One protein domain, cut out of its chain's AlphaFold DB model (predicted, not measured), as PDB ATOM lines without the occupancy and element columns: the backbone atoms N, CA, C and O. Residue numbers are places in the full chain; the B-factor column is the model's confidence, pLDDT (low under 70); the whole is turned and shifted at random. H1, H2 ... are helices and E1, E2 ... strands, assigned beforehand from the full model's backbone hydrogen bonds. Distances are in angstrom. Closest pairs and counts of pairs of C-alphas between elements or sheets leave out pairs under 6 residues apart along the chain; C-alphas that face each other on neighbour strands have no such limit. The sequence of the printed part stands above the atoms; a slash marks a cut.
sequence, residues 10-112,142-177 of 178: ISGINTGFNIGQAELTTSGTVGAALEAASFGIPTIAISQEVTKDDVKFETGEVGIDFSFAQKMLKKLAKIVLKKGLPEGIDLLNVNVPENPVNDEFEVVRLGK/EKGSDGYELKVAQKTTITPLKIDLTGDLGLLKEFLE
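Overview. This is residues 10 to 112 and 142 to 177 of the 178 residues of the protein "5'/3'-nucleotidase SurE" of Methanobrevibacter sp (UniProt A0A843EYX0). A twisted sheet of five strands forms the core, with the long helix H3 over one face and the shorter helices H2 and H4 over the other. A tail, residues 165 to 177 with H5 near its end, sticks out from this body, and residues 56 to 61 also stick out. The printed part has 139 residues, with elements in the order E1 H1 H2 E2 H3 E3 E4 H4 E5 H5; the sheet is mixed, in the order E1 E2 E3 E5 E4, and the class is mixed, helices and strands. The whole is compact, with a radius of gyration of the C-alphas of 16.5 A, yet elongated, spanning 61 by 34 by 28 A.

Along the chain. E1, residues 10 to 15, begins with C-alpha 10 at (44.426, -33.489, 18.920) and is 14.7 A long. H1 is residues 21 to 24, H2 residues 28 to 38, 15.1 A, and E2 residues 43 to 48, 17.0 A. H3, residues 67 to 83, is the longest helix, 24.5 A, beginning at C-alpha 67 (35.326, -20.511, 22.894). E3 is residues 91 to 96, 16.3 A, E4 residues 105 to 107, H4 residues 146 to 151 and E5 residues 156 to 161, 16.1 A. H5, residues 169 to 176, ends with C-alpha 176 at (32.921, -72.169, 10.585).

Arrangement. E1 and E2 are parallel, with N 11 and O 44 2.9 A apart, within hydrogen-bond range; so are E2 and E3, with N 94 and O 45 at 2.8 A. E3 and E5 are antiparallel, with N 159 and O 93 at 2.8 A. E5 and the edge strand E4 are parallel, with N 106 and O 156 at 2.8 A. The sheet and its helices make three layers, with helices on both faces of the sheet: H3 on one face, H2 and H4 on the other. H2 is over E2 at a height over the sheet of 7.3 A; the closest C-alphas, of Ala 33 and Ala 45, are 5.7 A apart. H4, on the same face, is over E5 at 7.9 A, with the C-alphas of Asp 146 and Thr 157 closest at 6.0 A. H3, on the opposite face, is over E3 at 9.0 A, and only just over E2, on which 3 of its C-alphas fall; the C-alphas of Ala 69 and Val 96 are closest at 6.0 A. Two strand-helix-strand units, parallel neighbour strands with helices between, are E1, H1 H2, E2, with a right-handed crossover, and E2, H3, E3, with a left-handed one. H1 and H5 are not on the sheet. In H2, H3, H4 and H5 every O i to N i+4 pair is within hydrogen-bond range; H1 is too short for one.

Size, cuts and confidence. The C-alphas of Thr 59 and Glu 177, the two farthest apart, are 62.6 A apart. Residues 113 to 141 are not printed, and C-alphas 112 and 142 are 9.0 A apart across this cut. The link from E2 to H3 is long, 18 residues. Residues 52 to 63 have pLDDT under 70; the mean of the printed part is 92.0.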
ATOM      1  N   ILE A  10      45.761 -34.085  19.010       98.56
ATOM      2  CA  ILE A  10      44.426 -33.489  18.920       98.56
ATOM      3  C   ILE A  10      44.087 -33.284  17.446       98.56
ATOM      4  O   ILE A  10      44.859 -32.665  16.717       98.56
ATOM      5  N   SER A  11      42.917 -33.765  17.033       98.44
ATOM      6  CA  SER A  11      42.343 -33.522  15.712       98.44
ATOM      7  C   SER A  11      41.049 -32.721  15.860       98.44
ATOM      8  O   SER A  11      40.101 -33.189  16.492       98.44
ATOM      9  N   GLY A  12      41.018 -31.492  15.342       96.62
ATOM     10  CA  GLY A  12      39.888 -30.569  15.486       96.62
ATOM     11  C   GLY A  12      40.320 -29.107  15.680       96.62
ATOM     12  O   GLY A  12      41.491 -28.773  15.529       96.62
ATOM     13  N   ILE A  13      39.417 -28.188  16.037       96.38
ATOM     14  CA  ILE A  13      37.978 -28.402  16.270       96.38
ATOM     15  C   ILE A  13      37.240 -28.409  14.929       96.38
ATOM     16  O   ILE A  13      37.286 -27.425  14.195       96.38
ATOM     17  N   ASN A  14      36.566 -29.513  14.606       95.56
ATOM     18  CA  ASN A  14      35.799 -29.621  13.368       95.56
ATOM     19  C   ASN A  14      34.516 -28.776  13.408       95.56
ATOM     20  O   ASN A  14      33.832 -28.721  14.433       95.56
ATOM     21  N   THR A  15      34.158 -28.179  12.270       92.44
ATOM     22  CA  THR A  15      32.855 -27.538  12.045       92.44
ATOM     23  C   THR A  15      31.824 -28.581  11.627       92.44
ATOM     24  O   THR A  15      31.863 -29.079  10.501       92.44
ATOM     25  N   GLY A  16      30.888 -28.890  12.516       90.12
ATOM     26  CA  GLY A  16      29.947 -29.996  12.372       90.12
ATOM     27  C   GLY A  16      30.383 -31.196  13.205       90.12
ATOM     28  O   GLY A  16      31.568 -31.514  13.304       90.12
ATOM     29  N   PHE A  17      29.420 -31.866  13.823       91.38
ATOM     30  CA  PHE A  17      29.674 -32.994  14.710       91.38
ATOM     31  C   PHE A  17      30.065 -34.274  13.949       91.38
ATOM     32  O   PHE A  17      29.787 -34.443  12.761       91.38
ATOM     33  N   ASN A  18      30.709 -35.204  14.650       94.19
ATOM     34  CA  ASN A  18      31.025 -36.555  14.196       94.19
ATOM     35  C   ASN A  18      30.424 -37.559  15.185       94.19
ATOM     36  O   ASN A  18      31.096 -38.011  16.116       94.19
ATOM     37  N   ILE A  19      29.140 -37.853  14.992       93.56
ATOM     38  CA  ILE A  19      28.359 -38.810  15.786       93.56
ATOM     39  C   ILE A  19      27.969 -40.011  14.930       93.56
ATOM     40  O   ILE A  19      27.871 -39.902  13.707       93.56
ATOM     41  N   GLY A  20      27.663 -41.124  15.588       92.69
ATOM     42  CA  GLY A  20      27.124 -42.309  14.933       92.69
ATOM     43  C   GLY A  20      28.176 -43.174  14.235       92.69
ATOM     44  O   GLY A  20      29.164 -42.694  13.689       92.69
ATOM     45  N   GLN A  21      27.962 -44.491  14.248       89.69
ATOM     46  CA  GLN A  21      28.926 -45.476  13.745       89.69
ATOM     47  C   GLN A  21      29.218 -45.354  12.244       89.69
ATOM     48  O   GLN A  21      30.368 -45.507  11.838       89.69
ATOM     49  N   ALA A  22      28.196 -45.108  11.419       84.31
ATOM     50  CA  ALA A  22      28.349 -45.150   9.963       84.31
ATOM     51  C   ALA A  22      29.201 -44.000   9.402       84.31
ATOM     52  O   ALA A  22      29.912 -44.192   8.419       84.31
ATOM     53  N   GLU A  23      29.147 -42.823  10.023       87.00
ATOM     54  CA  GLU A  23      29.843 -41.621   9.558       87.00
ATOM     55  C   GLU A  23      31.158 -41.363  10.301       87.00
ATOM     56  O   GLU A  23      32.021 -40.631   9.817       87.00
ATOM     57  N   LEU A  24      31.362 -42.005  11.455       89.50
ATOM     58  CA  LEU A  24      32.613 -41.904  12.200       89.50
ATOM     59  C   LEU A  24      33.828 -42.317  11.350       89.50
ATOM     60  O   LEU A  24      34.868 -41.665  11.402       89.50
ATOM     61  N   THR A  25      33.689 -43.370  10.539       86.00
ATOM     62  CA  THR A  25      34.770 -43.922   9.701       86.00
ATOM     63  C   THR A  25      35.046 -43.111   8.437       86.00
ATOM     64  O   THR A  25      36.097 -43.282   7.822       86.00
ATOM     65  N   THR A  26      34.135 -42.220   8.046       88.50
ATOM     66  CA  THR A  26      34.295 -41.345   6.876       88.50
ATOM     67  C   THR A  26      34.718 -39.925   7.258       88.50
ATOM     68  O   THR A  26      35.058 -39.131   6.381       88.50
ATOM     69  N   SER A  27      34.752 -39.599   8.556       93.62
ATOM     70  CA  SER A  27      35.255 -38.319   9.053       93.62
ATOM     71  C   SER A  27      36.776 -38.221   8.919       93.62
ATOM     72  O   SER A  27      37.518 -39.009   9.502       93.62
ATOM     73  N   GLY A  28      37.258 -37.182   8.231       95.62
ATOM     74  CA  GLY A  28      38.690 -36.868   8.175       95.62
ATOM     75  C   GLY A  28      39.276 -36.469   9.536       95.62
ATOM     76  O   GLY A  28      40.407 -36.840   9.847       95.62
ATOM     77  N   THR A  29      38.500 -35.780  10.381       97.19
ATOM     78  CA  THR A  29      38.907 -35.411  11.748       97.19
ATOM     79  C   THR A  29      39.157 -36.660  12.584       97.19
ATOM     80  O   THR A  29      40.202 -36.780  13.227       97.19
ATOM     81  N   VAL A  30      38.231 -37.621  12.539       96.69
ATOM     82  CA  VAL A  30      38.393 -38.887  13.259       96.69
ATOM     83  C   VAL A  30      39.462 -39.754  12.597       96.69
ATOM     84  O   VAL A  30      40.257 -40.352  13.308       96.69
ATOM     85  N   GLY A  31      39.580 -39.749  11.268       96.62
ATOM     86  CA  GLY A  31      40.645 -40.445  10.539       96.62
ATOM     87  C   GLY A  31      42.052 -40.025  10.977       96.62
ATOM     88  O   GLY A  31      42.875 -40.878  11.295       96.62
ATOM     89  N   ALA A  32      42.317 -38.719  11.092       97.25
ATOM     90  CA  ALA A  32      43.598 -38.225  11.603       97.25
ATOM     91  C   ALA A  32      43.836 -38.611  13.078       97.25
ATOM     92  O   ALA A  32      44.972 -38.868  13.479       97.25
ATOM     93  N   ALA A  33      42.772 -38.684  13.883       97.56
ATOM     94  CA  ALA A  33      42.863 -39.146  15.265       97.56
ATOM     95  C   ALA A  33      43.146 -40.657  15.364       97.56
ATOM     96  O   ALA A  33      43.966 -41.074  16.178       97.56
ATOM     97  N   LEU A  34      42.511 -41.473  14.520       96.62
ATOM     98  CA  LEU A  34      42.769 -42.910  14.424       96.62
ATOM     99  C   LEU A  34      44.226 -43.183  14.028       96.62
ATOM    100  O   LEU A  34      44.864 -44.045  14.628       96.62
ATOM    101  N   GLU A  35      44.775 -42.408  13.088       96.31
ATOM    102  CA  GLU A  35      46.181 -42.516  12.686       96.31
ATOM    103  C   GLU A  35      47.120 -42.259  13.872       96.31
ATOM    104  O   GLU A  35      47.980 -43.084  14.171       96.31
ATOM    105  N   ALA A  36      46.928 -41.164  14.614       96.50
ATOM    106  CA  ALA A  36      47.742 -40.872  15.796       96.50
ATOM    107  C   ALA A  36      47.605 -41.952  16.887       96.50
ATOM    108  O   ALA A  36      48.607 -42.383  17.470       96.50
ATOM    109  N   ALA A  37      46.382 -42.433  17.123       96.69
ATOM    110  CA  ALA A  37      46.101 -43.508  18.066       96.69
ATOM    111  C   ALA A  37      46.792 -44.825  17.669       96.69
ATOM    112  O   ALA A  37      47.271 -45.545  18.543       96.69
ATOM    113  N   SER A  38      46.945 -45.107  16.369       95.56
ATOM    114  CA  SER A  38      47.654 -46.295  15.866       95.56
ATOM    115  C   SER A  38      49.148 -46.316  16.226       95.56
ATOM    116  O   SER A  38      49.720 -47.381  16.452       95.56
ATOM    117  N   PHE A  39      49.768 -45.143  16.395       94.81
ATOM    118  CA  PHE A  39      51.125 -45.017  16.940       94.81
ATOM    119  C   PHE A  39      51.163 -45.128  18.473       94.81
ATOM    120  O   PHE A  39      52.216 -44.935  19.088       94.81
ATOM    121  N   GLY A  40      50.027 -45.411  19.116       94.56
ATOM    122  CA  GLY A  40      49.837 -45.456  20.564       94.56
ATOM    123  C   GLY A  40      49.915 -44.080  21.224       94.56
ATOM    124  O   GLY A  40      50.372 -43.989  22.364       94.56
ATOM    125  N   ILE A  41      49.641 -42.995  20.493       96.62
ATOM    126  CA  ILE A  41      49.606 -41.638  21.057       96.62
ATOM    127  C   ILE A  41      48.227 -41.441  21.705       96.62
ATOM    128  O   ILE A  41      47.223 -41.641  21.018       96.62
ATOM    129  N   PRO A  42      48.132 -41.020  22.983       97.38
ATOM    130  CA  PRO A  42      46.864 -40.577  23.563       97.38
ATOM    131  C   PRO A  42      46.217 -39.524  22.662       97.38
ATOM    132  O   PRO A  42      46.856 -38.521  22.352       97.38
ATOM    133  N   THR A  43      44.979 -39.744  22.216       98.44
ATOM    134  CA  THR A  43      44.392 -38.911  21.157       98.44
ATOM    135  C   THR A  43      42.982 -38.420  21.479       98.44
ATOM    136  O   THR A  43      42.156 -39.148  22.031       98.44
ATOM    137  N   ILE A  44      42.697 -37.167  21.107       98.81
ATOM    138  CA  ILE A  44      41.369 -36.549  21.173       98.81
ATOM    139  C   ILE A  44      40.957 -36.097  19.765       98.81
ATOM    140  O   ILE A  44      41.633 -35.270  19.156       98.81
ATOM    141  N   ALA A  45      39.823 -36.586  19.268       98.62
ATOM    142  CA  ALA A  45      39.095 -35.957  18.168       98.62
ATOM    143  C   ALA A  45      38.037 -35.022  18.764       98.62
ATOM    144  O   ALA A  45      37.325 -35.423  19.683       98.62
ATOM    145  N   ILE A  46      37.930 -33.786  18.277       98.69
ATOM    146  CA  ILE A  46      36.935 -32.834  18.776       98.69
ATOM    147  C   ILE A  46      36.213 -32.102  17.647       98.69
ATOM    148  O   ILE A  46      36.825 -31.572  16.719       98.69
ATOM    149  N   SER A  47      34.893 -32.040  17.776       97.50
ATOM    150  CA  SER A  47      33.977 -31.415  16.828       97.50
ATOM    151  C   SER A  47      32.964 -30.531  17.551       97.50
ATOM    152  O   SER A  47      32.612 -30.806  18.700       97.50
ATOM    153  N   GLN A  48      32.477 -29.487  16.885       96.19
ATOM    154  CA  GLN A  48      31.410 -28.625  17.391       96.19
ATOM    155  C   GLN A  48      30.199 -28.681  16.458       96.19
ATOM    156  O   GLN A  48      30.340 -28.556  15.242       96.19
ATOM    157  N   GLU A  49      29.013 -28.876  17.026       93.31
ATOM    158  CA  GLU A  49      27.740 -28.750  16.325       93.31
ATOM    159  C   GLU A  49      27.569 -27.327  15.787       93.31
ATOM    160  O   GLU A  49      27.867 -26.340  16.459       93.31
ATOM    161  N   VAL A  50      27.099 -27.237  14.546       86.12
ATOM    162  CA  VAL A  50      26.782 -25.978  13.876       86.12
ATOM    163  C   VAL A  50      25.435 -26.187  13.202       86.12
ATOM    164  O   VAL A  50      25.347 -26.976  12.264       86.12
ATOM    165  N   THR A  51      24.391 -25.520  13.690       72.12
ATOM    166  CA  THR A  51      23.008 -25.713  13.215       72.12
ATOM    167  C   THR A  51      22.578 -24.715  12.139       72.12
ATOM    168  O   THR A  51      21.483 -24.827  11.596       72.12
ATOM    169  N   LYS A  52      23.421 -23.737  11.786       62.34
ATOM    170  CA  LYS A  52      23.033 -22.693  10.831       62.34
ATOM    171  C   LYS A  52      23.190 -23.120   9.368       62.34
ATOM    172  O   LYS A  52      24.302 -23.153   8.839       62.34
ATOM    173  N   ASP A  53      22.050 -23.293   8.704       51.84
ATOM    174  CA  ASP A  53      21.925 -23.335   7.240       51.84
ATOM    175  C   ASP A  53      22.248 -21.979   6.565       51.84
ATOM    176  O   ASP A  53      22.652 -21.952   5.404       51.84
ATOM    177  N   ASP A  54      22.207 -20.857   7.295       43.94
ATOM    178  CA  ASP A  54      22.453 -19.502   6.748       43.94
ATOM    179  C   ASP A  54      23.937 -19.138   6.560       43.94
ATOM    180  O   ASP A  54      24.291 -18.022   6.186       43.94
ATOM    181  N   VAL A  55      24.847 -20.056   6.873       49.47
ATOM    182  CA  VAL A  55      26.244 -19.697   7.144       49.47
ATOM    183  C   VAL A  55      27.203 -20.167   6.049       49.47
ATOM    184  O   VAL A  55      28.340 -19.721   5.999       49.47
ATOM    185  N   LYS A  56      26.772 -20.992   5.088       47.38
ATOM    186  CA  LYS A  56      27.712 -21.524   4.084       47.38
ATOM    187  C   LYS A  56      27.886 -20.699   2.805       47.38
ATOM    188  O   LYS A  56      28.877 -20.948   2.124       47.38
ATOM    189  N   PHE A  57      27.023 -19.729   2.467       45.88
ATOM    190  CA  PHE A  57      27.063 -19.169   1.099       45.88
ATOM    191  C   PHE A  57      26.875 -17.657   0.891       45.88
ATOM    192  O   PHE A  57      27.064 -17.230  -0.246       45.88
ATOM    193  N   GLU A  58      26.592 -16.823   1.901       48.72
ATOM    194  CA  GLU A  58      26.298 -15.400   1.614       48.72
ATOM    195  C   GLU A  58      27.434 -14.396   1.871       48.72
ATOM    196  O   GLU A  58      27.500 -13.393   1.164       48.72
ATOM    197  N   THR A  59      28.370 -14.629   2.803       47.44
ATOM    198  CA  THR A  59      29.366 -13.582   3.153       47.44
ATOM    199  C   THR A  59      30.800 -14.050   3.413       47.44
ATOM    200  O   THR A  59      31.667 -13.216   3.663       47.44
ATOM    201  N   GLY A  60      31.106 -15.347   3.319       49.91
ATOM    202  CA  GLY A  60      32.483 -15.863   3.422       49.91
ATOM    203  C   GLY A  60      33.118 -15.828   4.822       49.91
ATOM    204  O   GLY A  60      34.138 -16.483   5.022       49.91
ATOM    205  N   GLU A  61      32.508 -15.157   5.802       51.81
ATOM    206  CA  GLU A  61      32.952 -15.169   7.199       51.81
ATOM    207  C   GLU A  61      31.884 -15.768   8.108       51.81
ATOM    208  O   GLU A  61      30.898 -15.156   8.514       51.81
ATOM    209  N   VAL A  62      32.129 -17.025   8.436       56.22
ATOM    210  CA  VAL A  62      31.367 -17.800   9.393       56.22
ATOM    211  C   VAL A  62      31.969 -17.553  10.769       56.22
ATOM    212  O   VAL A  62      32.950 -18.190  11.150       56.22
ATOM    213  N   GLY A  63      31.408 -16.606  11.517       69.00
ATOM    214  CA  GLY A  63      31.782 -16.368  12.911       69.00
ATOM    215  C   GLY A  63      31.285 -17.491  13.823       69.00
ATOM    216  O   GLY A  63      30.366 -17.271  14.608       69.00
ATOM    217  N   ILE A  64      31.837 -18.703  13.698       82.69
ATOM    218  CA  ILE A  64      31.596 -19.778  14.669       82.69
ATOM    219  C   ILE A  64      32.405 -19.465  15.924       82.69
ATOM    220  O   ILE A  64      33.632 -19.357  15.881       82.69
ATOM    221  N   ASP A  65      31.710 -19.341  17.053       89.56
ATOM    222  CA  ASP A  65      32.360 -19.222  18.349       89.56
ATOM    223  C   ASP A  65      32.797 -20.605  18.846       89.56
ATOM    224  O   ASP A  65      31.978 -21.438  19.228       89.56
ATOM    225  N   PHE A  66      34.108 -20.840  18.861       93.81
ATOM    226  CA  PHE A  66      34.714 -22.056  19.406       93.81
ATOM    227  C   PHE A  66      35.135 -21.920  20.873       93.81
ATOM    228  O   PHE A  66      35.765 -22.834  21.411       93.81
ATOM    229  N   SER A  67      34.852 -20.795  21.534       95.69
ATOM    230  CA  SER A  67      35.326 -20.511  22.894       95.69
ATOM    231  C   SER A  67      34.944 -21.618  23.881       95.69
ATOM    232  O   SER A  67      35.778 -22.066  24.680       95.69
ATOM    233  N   PHE A  68      33.717 -22.131  23.775       97.06
ATOM    234  CA  PHE A  68      33.233 -23.218  24.612       97.06
ATOM    235  C   PHE A  68      33.943 -24.543  24.305       97.06
ATOM    236  O   PHE A  68      34.474 -25.187  25.214       97.06
ATOM    237  N   ALA A  69      34.053 -24.933  23.031       97.69
ATOM    238  CA  ALA A  69      34.779 -26.143  22.647       97.69
ATOM    239  C   ALA A  69      36.262 -26.084  23.053       97.69
ATOM    240  O   ALA A  69      36.803 -27.063  23.567       97.69
ATOM    241  N   GLN A  70      36.914 -24.925  22.931       98.12
ATOM    242  CA  GLN A  70      38.282 -24.708  23.406       98.12
ATOM    243  C   GLN A  70      38.403 -24.860  24.926       98.12
ATOM    244  O   GLN A  70      39.389 -25.420  25.416       98.12
ATOM    245  N   LYS A  71      37.424 -24.366  25.691       98.44
ATOM    246  CA  LYS A  71      37.367 -24.536  27.151       98.44
ATOM    247  C   LYS A  71      37.260 -26.015  27.523       98.44
ATOM    248  O   LYS A  71      38.047 -26.483  28.352       98.44
ATOM    249  N   MET A  72      36.352 -26.754  26.887       98.69
ATOM    250  CA  MET A  72      36.178 -28.191  27.120       98.69
ATOM    251  C   MET A  72      37.420 -28.985  26.696       98.69
ATOM    252  O   MET A  72      37.919 -29.801  27.471       98.69
ATOM    253  N   LEU A  73      38.011 -28.670  25.541       98.69
ATOM    254  CA  LEU A  73      39.259 -29.277  25.079       98.69
ATOM    255  C   LEU A  73      40.400 -29.061  26.073       98.69
ATOM    256  O   LEU A  73      41.069 -30.014  26.456       98.69
ATOM    257  N   LYS A  74      40.608 -27.826  26.547       98.69
ATOM    258  CA  LYS A  74      41.642 -27.519  27.552       98.69
ATOM    259  C   LYS A  74      41.419 -28.299  28.847       98.69
ATOM    260  O   LYS A  74      42.391 -28.748  29.457       98.69
ATOM    261  N   LYS A  75      40.162 -28.452  29.281       98.62
ATOM    262  CA  LYS A  75      39.798 -29.253  30.458       98.62
ATOM    263  C   LYS A  75      40.178 -30.722  30.252       98.62
ATOM    264  O   LYS A  75      40.856 -31.280  31.111       98.62
ATOM    265  N   LEU A  76      39.807 -31.317  29.118       98.75
ATOM    266  CA  LEU A  76      40.094 -32.723  28.816       98.75
ATOM    267  C   LEU A  76      41.588 -32.981  28.591       98.75
ATOM    268  O   LEU A  76      42.146 -33.887  29.203       98.75
ATOM    269  N   ALA A  77      42.258 -32.148  27.796       98.75
ATOM    270  CA  ALA A  77      43.682 -32.276  27.494       98.75
ATOM    271  C   ALA A  77      44.541 -32.270  28.766       98.75
ATOM    272  O   ALA A  77      45.436 -33.095  28.906       98.75
ATOM    273  N   LYS A  78      44.227 -31.412  29.749       98.69
ATOM    274  CA  LYS A  78      44.911 -31.415  31.056       98.69
ATOM    275  C   LYS A  78      44.730 -32.727  31.822       98.69
ATOM    276  O   LYS A  78      45.642 -33.142  32.532       98.69
ATOM    277  N   ILE A  79      43.557 -33.353  31.723       98.50
ATOM    278  CA  ILE A  79      43.286 -34.640  32.373       98.50
ATOM    279  C   ILE A  79      44.102 -35.739  31.686       98.50
ATOM    280  O   ILE A  79      44.792 -36.479  32.385       98.50
ATOM    281  N   VAL A  80      44.071 -35.797  30.351       98.44
ATOM    282  CA  VAL A  80      44.787 -36.810  29.559       98.44
ATOM    283  C   VAL A  80      46.301 -36.670  29.714       98.44
ATOM    284  O   VAL A  80      46.956 -37.649  30.037       98.44
ATOM    285  N   LEU A  81      46.863 -35.462  29.616       98.44
ATOM    286  CA  LEU A  81      48.301 -35.233  29.828       98.44
ATOM    287  C   LEU A  81      48.766 -35.620  31.239       98.44
ATOM    288  O   LEU A  81      49.906 -36.025  31.430       98.44
ATOM    289  N   LYS A  82      47.893 -35.492  32.247       98.38
ATOM    290  CA  LYS A  82      48.230 -35.833  33.635       98.38
ATOM    291  C   LYS A  82      48.098 -37.327  33.937       98.38
ATOM    292  O   LYS A  82      48.829 -37.828  34.786       98.38
ATOM    293  N   LYS A  83      47.102 -38.001  33.358       97.81
ATOM    294  CA  LYS A  83      46.698 -39.363  33.754       97.81
ATOM    295  C   LYS A  83      46.886 -40.422  32.665       97.81
ATOM    296  O   LYS A  83      46.778 -41.600  32.981       97.81
ATOM    297  N   GLY A  84      47.132 -40.019  31.423       97.25
ATOM    298  CA  GLY A  84      46.967 -40.872  30.249       97.25
ATOM    299  C   GLY A  84      45.494 -41.155  29.930       97.25
ATOM    300  O   GLY A  84      44.581 -40.656  30.601       97.25
ATOM    301  N   LEU A  85      45.269 -41.962  28.893       97.81
ATOM    302  CA  LEU A  85      43.973 -42.600  28.653       97.81
ATOM    303  C   LEU A  85      43.857 -43.883  29.496       97.81
ATOM    304  O   LEU A  85      44.877 -44.516  29.774       97.81
ATOM    305  N   PRO A  86      42.640 -44.278  29.913       96.94
ATOM    306  CA  PRO A  86      42.429 -45.581  30.532       96.94
ATOM    307  C   PRO A  86      42.846 -46.724  29.601       96.94
ATOM    308  O   PRO A  86      42.726 -46.618  28.381       96.94
ATOM    309  N   GLU A  87      43.293 -47.835  30.186       95.56
ATOM    310  CA  GLU A  87      43.670 -49.028  29.429       95.56
ATOM    311  C   GLU A  87      42.505 -49.533  28.563       95.56
ATOM    312  O   GLU A  87      41.353 -49.592  29.000       95.56
ATOM    313  N   GLY A  88      42.816 -49.892  27.316       95.31
ATOM    314  CA  GLY A  88      41.829 -50.354  26.348       95.31
ATOM    315  C   GLY A  88      41.011 -49.243  25.686       95.31
ATOM    316  O   GLY A  88      40.012 -49.573  25.055       95.31
ATOM    317  N   ILE A  89      41.399 -47.971  25.822       97.81
ATOM    318  CA  ILE A  89      40.846 -46.840  25.065       97.81
ATOM    319  C   ILE A  89      41.978 -46.199  24.263       97.81
ATOM    320  O   ILE A  89      42.956 -45.732  24.843       97.81
ATOM    321  N   ASP A  90      41.813 -46.128  22.943       97.56
ATOM    322  CA  ASP A  90      42.856 -45.638  22.035       97.56
ATOM    323  C   ASP A  90      42.673 -44.149  21.699       97.56
ATOM    324  O   ASP A  90      43.643 -43.404  21.553       97.56
ATOM    325  N   LEU A  91      41.420 -43.685  21.616       97.88
ATOM    326  CA  LEU A  91      41.087 -42.280  21.382       97.88
ATOM    327  C   LEU A  91      39.750 -41.882  22.017       97.88
ATOM    328  O   LEU A  91      38.867 -42.710  22.250       97.88
ATOM    329  N   LEU A  92      39.589 -40.581  22.265       98.69
ATOM    330  CA  LEU A  92      38.338 -39.976  22.718       98.69
ATOM    331  C   LEU A  92      37.728 -39.140  21.591       98.69
ATOM    332  O   LEU A  92      38.352 -38.180  21.137       98.69
ATOM    333  N   ASN A  93      36.508 -39.470  21.166       98.56
ATOM    334  CA  ASN A  93      35.723 -38.640  20.253       98.56
ATOM    335  C   ASN A  93      34.823 -37.701  21.059       98.56
ATOM    336  O   ASN A  93      34.007 -38.162  21.856       98.56
ATOM    337  N   VAL A  94      34.990 -36.396  20.873       98.69
ATOM    338  CA  VAL A  94      34.310 -35.354  21.644       98.69
ATOM    339  C   VAL A  94      33.444 -34.517  20.719       98.69
ATOM    340  O   VAL A  94      33.943 -33.943  19.752       98.69
ATOM    341  N   ASN A  95      32.159 -34.389  21.041       98.31
ATOM    342  CA  ASN A  95      31.255 -33.497  20.322       98.31
ATOM    343  C   ASN A  95      30.673 -32.456  21.273       98.31
ATOM    344  O   ASN A  95      30.156 -32.782  22.341       98.31
ATOM    345  N   VAL A  96      30.782 -31.192  20.880       98.19
ATOM    346  CA  VAL A  96      30.322 -30.035  21.646       98.19
ATOM    347  C   VAL A  96      29.053 -29.499  20.984       98.19
ATOM    348  O   VAL A  96      29.107 -29.206  19.790       98.19
ATOM    349  N   PRO A  97      27.922 -29.387  21.697       96.06
ATOM    350  CA  PRO A  97      26.692 -28.846  21.128       96.06
ATOM    351  C   PRO A  97      26.831 -27.336  20.900       96.06
ATOM    352  O   PRO A  97      27.669 -26.688  21.532       96.06
ATOM    353  N   GLU A  98      25.999 -26.762  20.035       91.31
ATOM    354  CA  GLU A  98      26.019 -25.309  19.808       91.31
ATOM    355  C   GLU A  98      25.566 -24.539  21.059       91.31
ATOM    356  O   GLU A  98      26.109 -23.480  21.367       91.31
ATOM    357  N   ASN A  99      24.611 -25.098  21.815       92.94
ATOM    358  CA  ASN A  99      24.020 -24.465  22.993       92.94
ATOM    359  C   ASN A  99      24.151 -25.363  24.238       92.94
ATOM    360  O   ASN A  99      23.152 -25.889  24.730       92.94
ATOM    361  N   PRO A 100      25.371 -25.554  24.773       95.75
ATOM    362  CA  PRO A 100      25.626 -26.473  25.879       95.75
ATOM    363  C   PRO A 100      24.891 -26.073  27.163       95.75
ATOM    364  O   PRO A 100      24.948 -24.923  27.598       95.75
ATOM    365  N   VAL A 101      24.266 -27.047  27.832       97.44
ATOM    366  CA  VAL A 101      23.530 -26.814  29.093       97.44
ATOM    367  C   VAL A 101      24.440 -26.608  30.306       97.44
ATOM    368  O   VAL A 101      24.019 -26.022  31.303       97.44
ATOM    369  N   ASN A 102      25.672 -27.120  30.259       97.56
ATOM    370  CA  ASN A 102      26.678 -27.009  31.315       97.56
ATOM    371  C   ASN A 102      28.088 -27.340  30.782       97.56
ATOM    372  O   ASN A 102      28.249 -27.749  29.637       97.56
ATOM    373  N   ASP A 103      29.104 -27.201  31.641       97.62
ATOM    374  CA  ASP A 103      30.516 -27.498  31.343       97.62
ATOM    375  C   ASP A 103      30.946 -28.931  31.730       97.62
ATOM    376  O   ASP A 103      32.112 -29.178  32.085       97.62
ATOM    377  N   GLU A 104      30.015 -29.883  31.748       98.19
ATOM    378  CA  GLU A 104      30.276 -31.281  32.094       98.19
ATOM    379  C   GLU A 104      30.389 -32.158  30.845       98.19
ATOM    380  O   GLU A 104      29.906 -31.818  29.765       98.19
ATOM    381  N   PHE A 105      31.099 -33.275  30.991       98.56
ATOM    382  CA  PHE A 105      31.193 -34.282  29.943       98.56
ATOM    383  C   PHE A 105      30.160 -35.369  30.210       98.56
ATOM    384  O   PHE A 105      30.122 -35.914  31.312       98.56
ATOM    385  N   GLU A 106      29.388 -35.722  29.192       98.62
ATOM    386  CA  GLU A 106      28.512 -36.887  29.200       98.62
ATOM    387  C   GLU A 106      29.225 -38.044  28.496       98.62
ATOM    388  O   GLU A 106      29.612 -37.925  27.331       98.62
ATOM    389  N   VAL A 107      29.433 -39.161  29.196       98.56
ATOM    390  CA  VAL A 107      30.060 -40.348  28.599       98.56
ATOM    391  C   VAL A 107      28.980 -41.175  27.924       98.56
ATOM    392  O   VAL A 107      28.026 -41.608  28.566       98.56
ATOM    393  N   VAL A 108      29.142 -41.416  26.629       98.44
ATOM    394  CA  VAL A 108      28.092 -41.991  25.782       98.44
ATOM    395  C   VAL A 108      28.623 -43.127  24.921       98.44
ATOM    396  O   VAL A 108      29.828 -43.261  24.703       98.44
ATOM    397  N   ARG A 109      27.704 -43.924  24.372       97.19
ATOM    398  CA  ARG A 109      28.001 -44.849  23.267       97.19
ATOM    399  C   ARG A 109      27.805 -44.164  21.915       97.19
ATOM    400  O   ARG A 109      27.023 -43.222  21.811       97.19
ATOM    401  N   LEU A 110      28.428 -44.706  20.870       94.88
ATOM    402  CA  LEU A 110      28.094 -44.319  19.499       94.88
ATOM    403  C   LEU A 110      26.639 -44.685  19.179       94.88
ATOM    404  O   LEU A 110      26.202 -45.824  19.389       94.88
ATOM    405  N   GLY A 111      25.911 -43.729  18.614       94.06
ATOM    406  CA  GLY A 111      24.652 -43.941  17.921       94.06
ATOM    407  C   GLY A 111      24.852 -44.736  16.632       94.06
ATOM    408  O   GLY A 111      25.958 -45.146  16.277       94.06
ATOM    409  N   LYS A 112      23.767 -44.983  15.900       91.38
ATOM    410  CA  LYS A 112      23.834 -45.792  14.673       91.38
ATOM    411  C   LYS A 112      24.354 -44.981  13.490       91.38
ATOM    412  O   LYS A 112      25.239 -45.446  12.775       91.38
ATOM    413  N   GLU A 142      18.788 -42.994  20.242       92.75
ATOM    414  CA  GLU A 142      18.450 -43.649  21.498       92.75
ATOM    415  C   GLU A 142      19.103 -42.892  22.667       92.75
ATOM    416  O   GLU A 142      20.264 -42.486  22.580       92.75
ATOM    417  N   LYS A 143      18.397 -42.739  23.794       95.56
ATOM    418  CA  LYS A 143      18.950 -42.095  24.999       95.56
ATOM    419  C   LYS A 143      20.286 -42.731  25.422       95.56
ATOM    420  O   LYS A 143      20.445 -43.954  25.358       95.56
ATOM    421  N   GLY A 144      21.244 -41.898  25.838       96.31
ATOM    422  CA  GLY A 144      22.616 -42.315  26.152       96.31
ATOM    423  C   GLY A 144      23.523 -42.560  24.936       96.31
ATOM    424  O   GLY A 144      24.674 -42.961  25.118       96.31
ATOM    425  N   SER A 145      23.036 -42.351  23.708       97.06
ATOM    426  CA  SER A 145      23.897 -42.240  22.524       97.06
ATOM    427  C   SER A 145      24.461 -40.828  22.373       97.06
ATOM    428  O   SER A 145      23.872 -39.857  22.851       97.06
ATOM    429  N   ASP A 146      25.584 -40.719  21.669       96.62
ATOM    430  CA  ASP A 146      26.168 -39.444  21.251       96.62
ATOM    431  C   ASP A 146      25.169 -38.543  20.517       96.62
ATOM    432  O   ASP A 146      25.089 -37.362  20.842       96.62
ATOM    433  N   GLY A 147      24.361 -39.086  19.608       95.19
ATOM    434  CA  GLY A 147      23.363 -38.319  18.872       95.19
ATOM    435  C   GLY A 147      22.261 -37.742  19.755       95.19
ATOM    436  O   GLY A 147      21.948 -36.558  19.629       95.19
ATOM    437  N   TYR A 148      21.721 -38.530  20.690       96.06
ATOM    438  CA  TYR A 148      20.678 -38.046  21.601       96.06
ATOM    439  C   TYR A 148      21.226 -37.016  22.593       96.06
ATOM    440  O   TYR A 148      20.659 -35.933  22.743       96.06
ATOM    441  N   GLU A 149      22.325 -37.333  23.287       97.75
ATOM    442  CA  GLU A 149      22.841 -36.459  24.347       97.75
ATOM    443  C   GLU A 149      23.419 -35.149  23.785       97.75
ATOM    444  O   GLU A 149      23.311 -34.111  24.438       97.75
ATOM    445  N   LEU A 150      23.963 -35.169  22.560       96.12
ATOM    446  CA  LEU A 150      24.413 -33.963  21.867       96.12
ATOM    447  C   LEU A 150      23.224 -33.119  21.392       96.12
ATOM    448  O   LEU A 150      23.064 -31.989  21.841       96.12
ATOM    449  N   LYS A 151      22.378 -33.665  20.510       93.69
ATOM    450  CA  LYS A 151      21.368 -32.872  19.790       93.69
ATOM    451  C   LYS A 151      20.164 -32.525  20.661       93.69
ATOM    452  O   LYS A 151      19.648 -31.413  20.588       93.69
ATOM    453  N   VAL A 152      19.711 -33.466  21.492       94.50
ATOM    454  CA  VAL A 152      18.479 -33.318  22.287       94.50
ATOM    455  C   VAL A 152      18.787 -32.824  23.695       94.50
ATOM    456  O   VAL A 152      18.174 -31.863  24.153       94.50
ATOM    457  N   ALA A 153      19.733 -33.463  24.390       96.69
ATOM    458  CA  ALA A 153      20.076 -33.073  25.760       96.69
ATOM    459  C   ALA A 153      21.059 -31.892  25.831       96.69
ATOM    460  O   ALA A 153      21.257 -31.353  26.922       96.69
ATOM    461  N   GLN A 154      21.648 -31.491  24.695       97.19
ATOM    462  CA  GLN A 154      22.560 -30.351  24.577       97.19
ATOM    463  C   GLN A 154      23.746 -30.448  25.554       97.19
ATOM    464  O   GLN A 154      24.142 -29.478  26.204       97.19
ATOM    465  N   LYS A 155      24.335 -31.645  25.662       98.44
ATOM    466  CA  LYS A 155      25.518 -31.927  26.489       98.44
ATOM    467  C   LYS A 155      26.761 -32.152  25.637       98.44
ATOM    468  O   LYS A 155      26.681 -32.682  24.532       98.44
ATOM    469  N   THR A 156      27.933 -31.814  26.182       98.62
ATOM    470  CA  THR A 156      29.212 -32.174  25.548       98.62
ATOM    471  C   THR A 156      29.459 -33.666  25.723       98.62
ATOM    472  O   THR A 156      29.648 -34.132  26.848       98.62
ATOM    473  N   THR A 157      29.483 -34.417  24.629       98.69
ATOM    474  CA  THR A 157      29.623 -35.873  24.672       98.69
ATOM    475  C   THR A 157      31.079 -36.305  24.543       98.69
ATOM    476  O   THR A 157      31.858 -35.694  23.812       98.69
ATOM    477  N   ILE A 158      31.454 -37.368  25.259       98.56
ATOM    478  CA  ILE A 158      32.705 -38.107  25.071       98.56
ATOM    479  C   ILE A 158      32.362 -39.561  24.769       98.56
ATOM    480  O   ILE A 158      31.751 -40.252  25.586       98.56
ATOM    481  N   THR A 159      32.827 -40.045  23.625       98.44
ATOM    482  CA  THR A 159      32.754 -41.453  23.251       98.44
ATOM    483  C   THR A 159      34.156 -42.060  23.272       98.44
ATOM    484  O   THR A 159      35.010 -41.630  22.489       98.44
ATOM    485  N   PRO A 160      34.439 -43.029  24.159       97.94
ATOM    486  CA  PRO A 160      35.702 -43.753  24.135       97.94
ATOM    487  C   PRO A 160      35.709 -44.745  22.969       97.94
ATOM    488  O   PRO A 160      34.759 -45.509  22.797       97.94
ATOM    489  N   LEU A 161      36.775 -44.741  22.172       97.12
ATOM    490  CA  LEU A 161      36.896 -45.582  20.984       97.12
ATOM    491  C   LEU A 161      38.147 -46.454  21.040       97.12
ATOM    492  O   LEU A 161      39.145 -46.110  21.683       97.12
ATOM    493  N   LYS A 162      38.074 -47.567  20.311       95.56
ATOM    494  CA  LYS A 162      39.205 -48.441  20.016       95.56
ATOM    495  C   LYS A 162      39.472 -48.465  18.520       95.56
ATOM    496  O   LYS A 162      38.537 -48.309  17.733       95.56
ATOM    497  N   ILE A 163      40.724 -48.695  18.146       93.81
ATOM    498  CA  ILE A 163      41.109 -48.935  16.749       93.81
ATOM    499  C   ILE A 163      40.963 -50.408  16.357       93.81
ATOM    500  O   ILE A 163      40.842 -50.718  15.175       93.81
ATOM    501  N   ASP A 164      40.977 -51.315  17.337       93.44
ATOM    502  CA  ASP A 164      40.758 -52.736  17.094       93.44
ATOM    503  C   ASP A 164      39.287 -52.991  16.746       93.44
ATOM    504  O   ASP A 164      38.400 -52.941  17.602       93.44
ATOM    505  N   LEU A 165      39.046 -53.241  15.461       92.94
ATOM    506  CA  LEU A 165      37.742 -53.581  14.896       92.94
ATOM    507  C   LEU A 165      37.567 -55.096  14.717       92.94
ATOM    508  O   LEU A 165      36.665 -55.525  13.992       92.94
ATOM    509  N   THR A 166      38.431 -55.916  15.325       95.38
ATOM    510  CA  THR A 166      38.327 -57.375  15.257       95.38
ATOM    511  C   THR A 166      36.978 -57.816  15.815       95.38
ATOM    512  O   THR A 166      36.639 -57.559  16.970       95.38
ATOM    513  N   GLY A 167      36.190 -58.474  14.964       95.00
ATOM    514  CA  GLY A 167      34.920 -59.070  15.361       95.00
ATOM    515  C   GLY A 167      35.112 -60.253  16.311       95.00
ATOM    516  O   GLY A 167      36.227 -60.699  16.580       95.00
ATOM    517  N   ASP A 168      34.006 -60.797  16.805       97.06
ATOM    518  CA  ASP A 168      34.052 -61.928  17.726       97.06
ATOM    519  C   ASP A 168      34.611 -63.188  17.035       97.06
ATOM    520  O   ASP A 168      33.973 -63.803  16.176       97.06
ATOM    521  N   LEU A 169      35.828 -63.574  17.425       98.00
ATOM    522  CA  LEU A 169      36.509 -64.752  16.893       98.00
ATOM    523  C   LEU A 169      35.811 -66.061  17.284       98.00
ATOM    524  O   LEU A 169      35.934 -67.042  16.557       98.00
ATOM    525  N   GLY A 170      35.114 -66.098  18.421       98.06
ATOM    526  CA  GLY A 170      34.344 -67.254  18.875       98.06
ATOM    527  C   GLY A 170      33.110 -67.474  18.008       98.06
ATOM    528  O   GLY A 170      32.919 -68.581  17.513       98.06
ATOM    529  N   LEU A 171      32.348 -66.410  17.733       97.81
ATOM    530  CA  LEU A 171      31.206 -66.478  16.811       97.81
ATOM    531  C   LEU A 171      31.636 -66.897  15.401       97.81
ATOM    532  O   LEU A 171      30.951 -67.684  14.752       97.81
ATOM    533  N   LEU A 172      32.784 -66.402  14.923       98.25
ATOM    534  CA  LEU A 172      33.303 -66.804  13.616       98.25
ATOM    535  C   LEU A 172      33.722 -68.280  13.593       98.25
ATOM    536  O   LEU A 172      33.464 -68.968  12.610       98.25
ATOM    537  N   LYS A 173      34.351 -68.777  14.661       98.38
ATOM    538  CA  LYS A 173      34.709 -70.197  14.797       98.38
ATOM    539  C   LYS A 173      33.480 -71.099  14.837       98.38
ATOM    540  O   LYS A 173      33.435 -72.072  14.095       98.38
ATOM    541  N   GLU A 174      32.464 -70.726  15.616       98.25
ATOM    542  CA  GLU A 174      31.179 -71.431  15.662       98.25
ATOM    543  C   GLU A 174      30.522 -71.487  14.277       98.25
ATOM    544  O   GLU A 174      30.134 -72.561  13.829       98.25
ATOM    545  N   PHE A 175      30.473 -70.358  13.560       97.44
ATOM    546  CA  PHE A 175      29.958 -70.296  12.187       97.44
ATOM    547  C   PHE A 175      30.728 -71.199  11.208       97.44
ATOM    548  O   PHE A 175      30.144 -71.738  10.272       97.44
ATOM    549  N   LEU A 176      32.039 -71.339  11.408       97.88
ATOM    550  CA  LEU A 176      32.921 -72.169  10.585       97.88
ATOM    551  C   LEU A 176      32.986 -73.637  11.034       97.88
ATOM    552  O   LEU A 176      33.654 -74.422  10.364       97.88
ATOM    553  N   GLU A 177      32.325 -73.998  12.136       96.31
ATOM    554  CA  GLU A 177      32.382 -75.331  12.748       96.31
ATOM    555  C   GLU A 177      33.820 -75.784  13.107       96.31
ATOM    556  O   GLU A 177      34.154 -76.967  12.981       96.31
TER     557      GLU A 177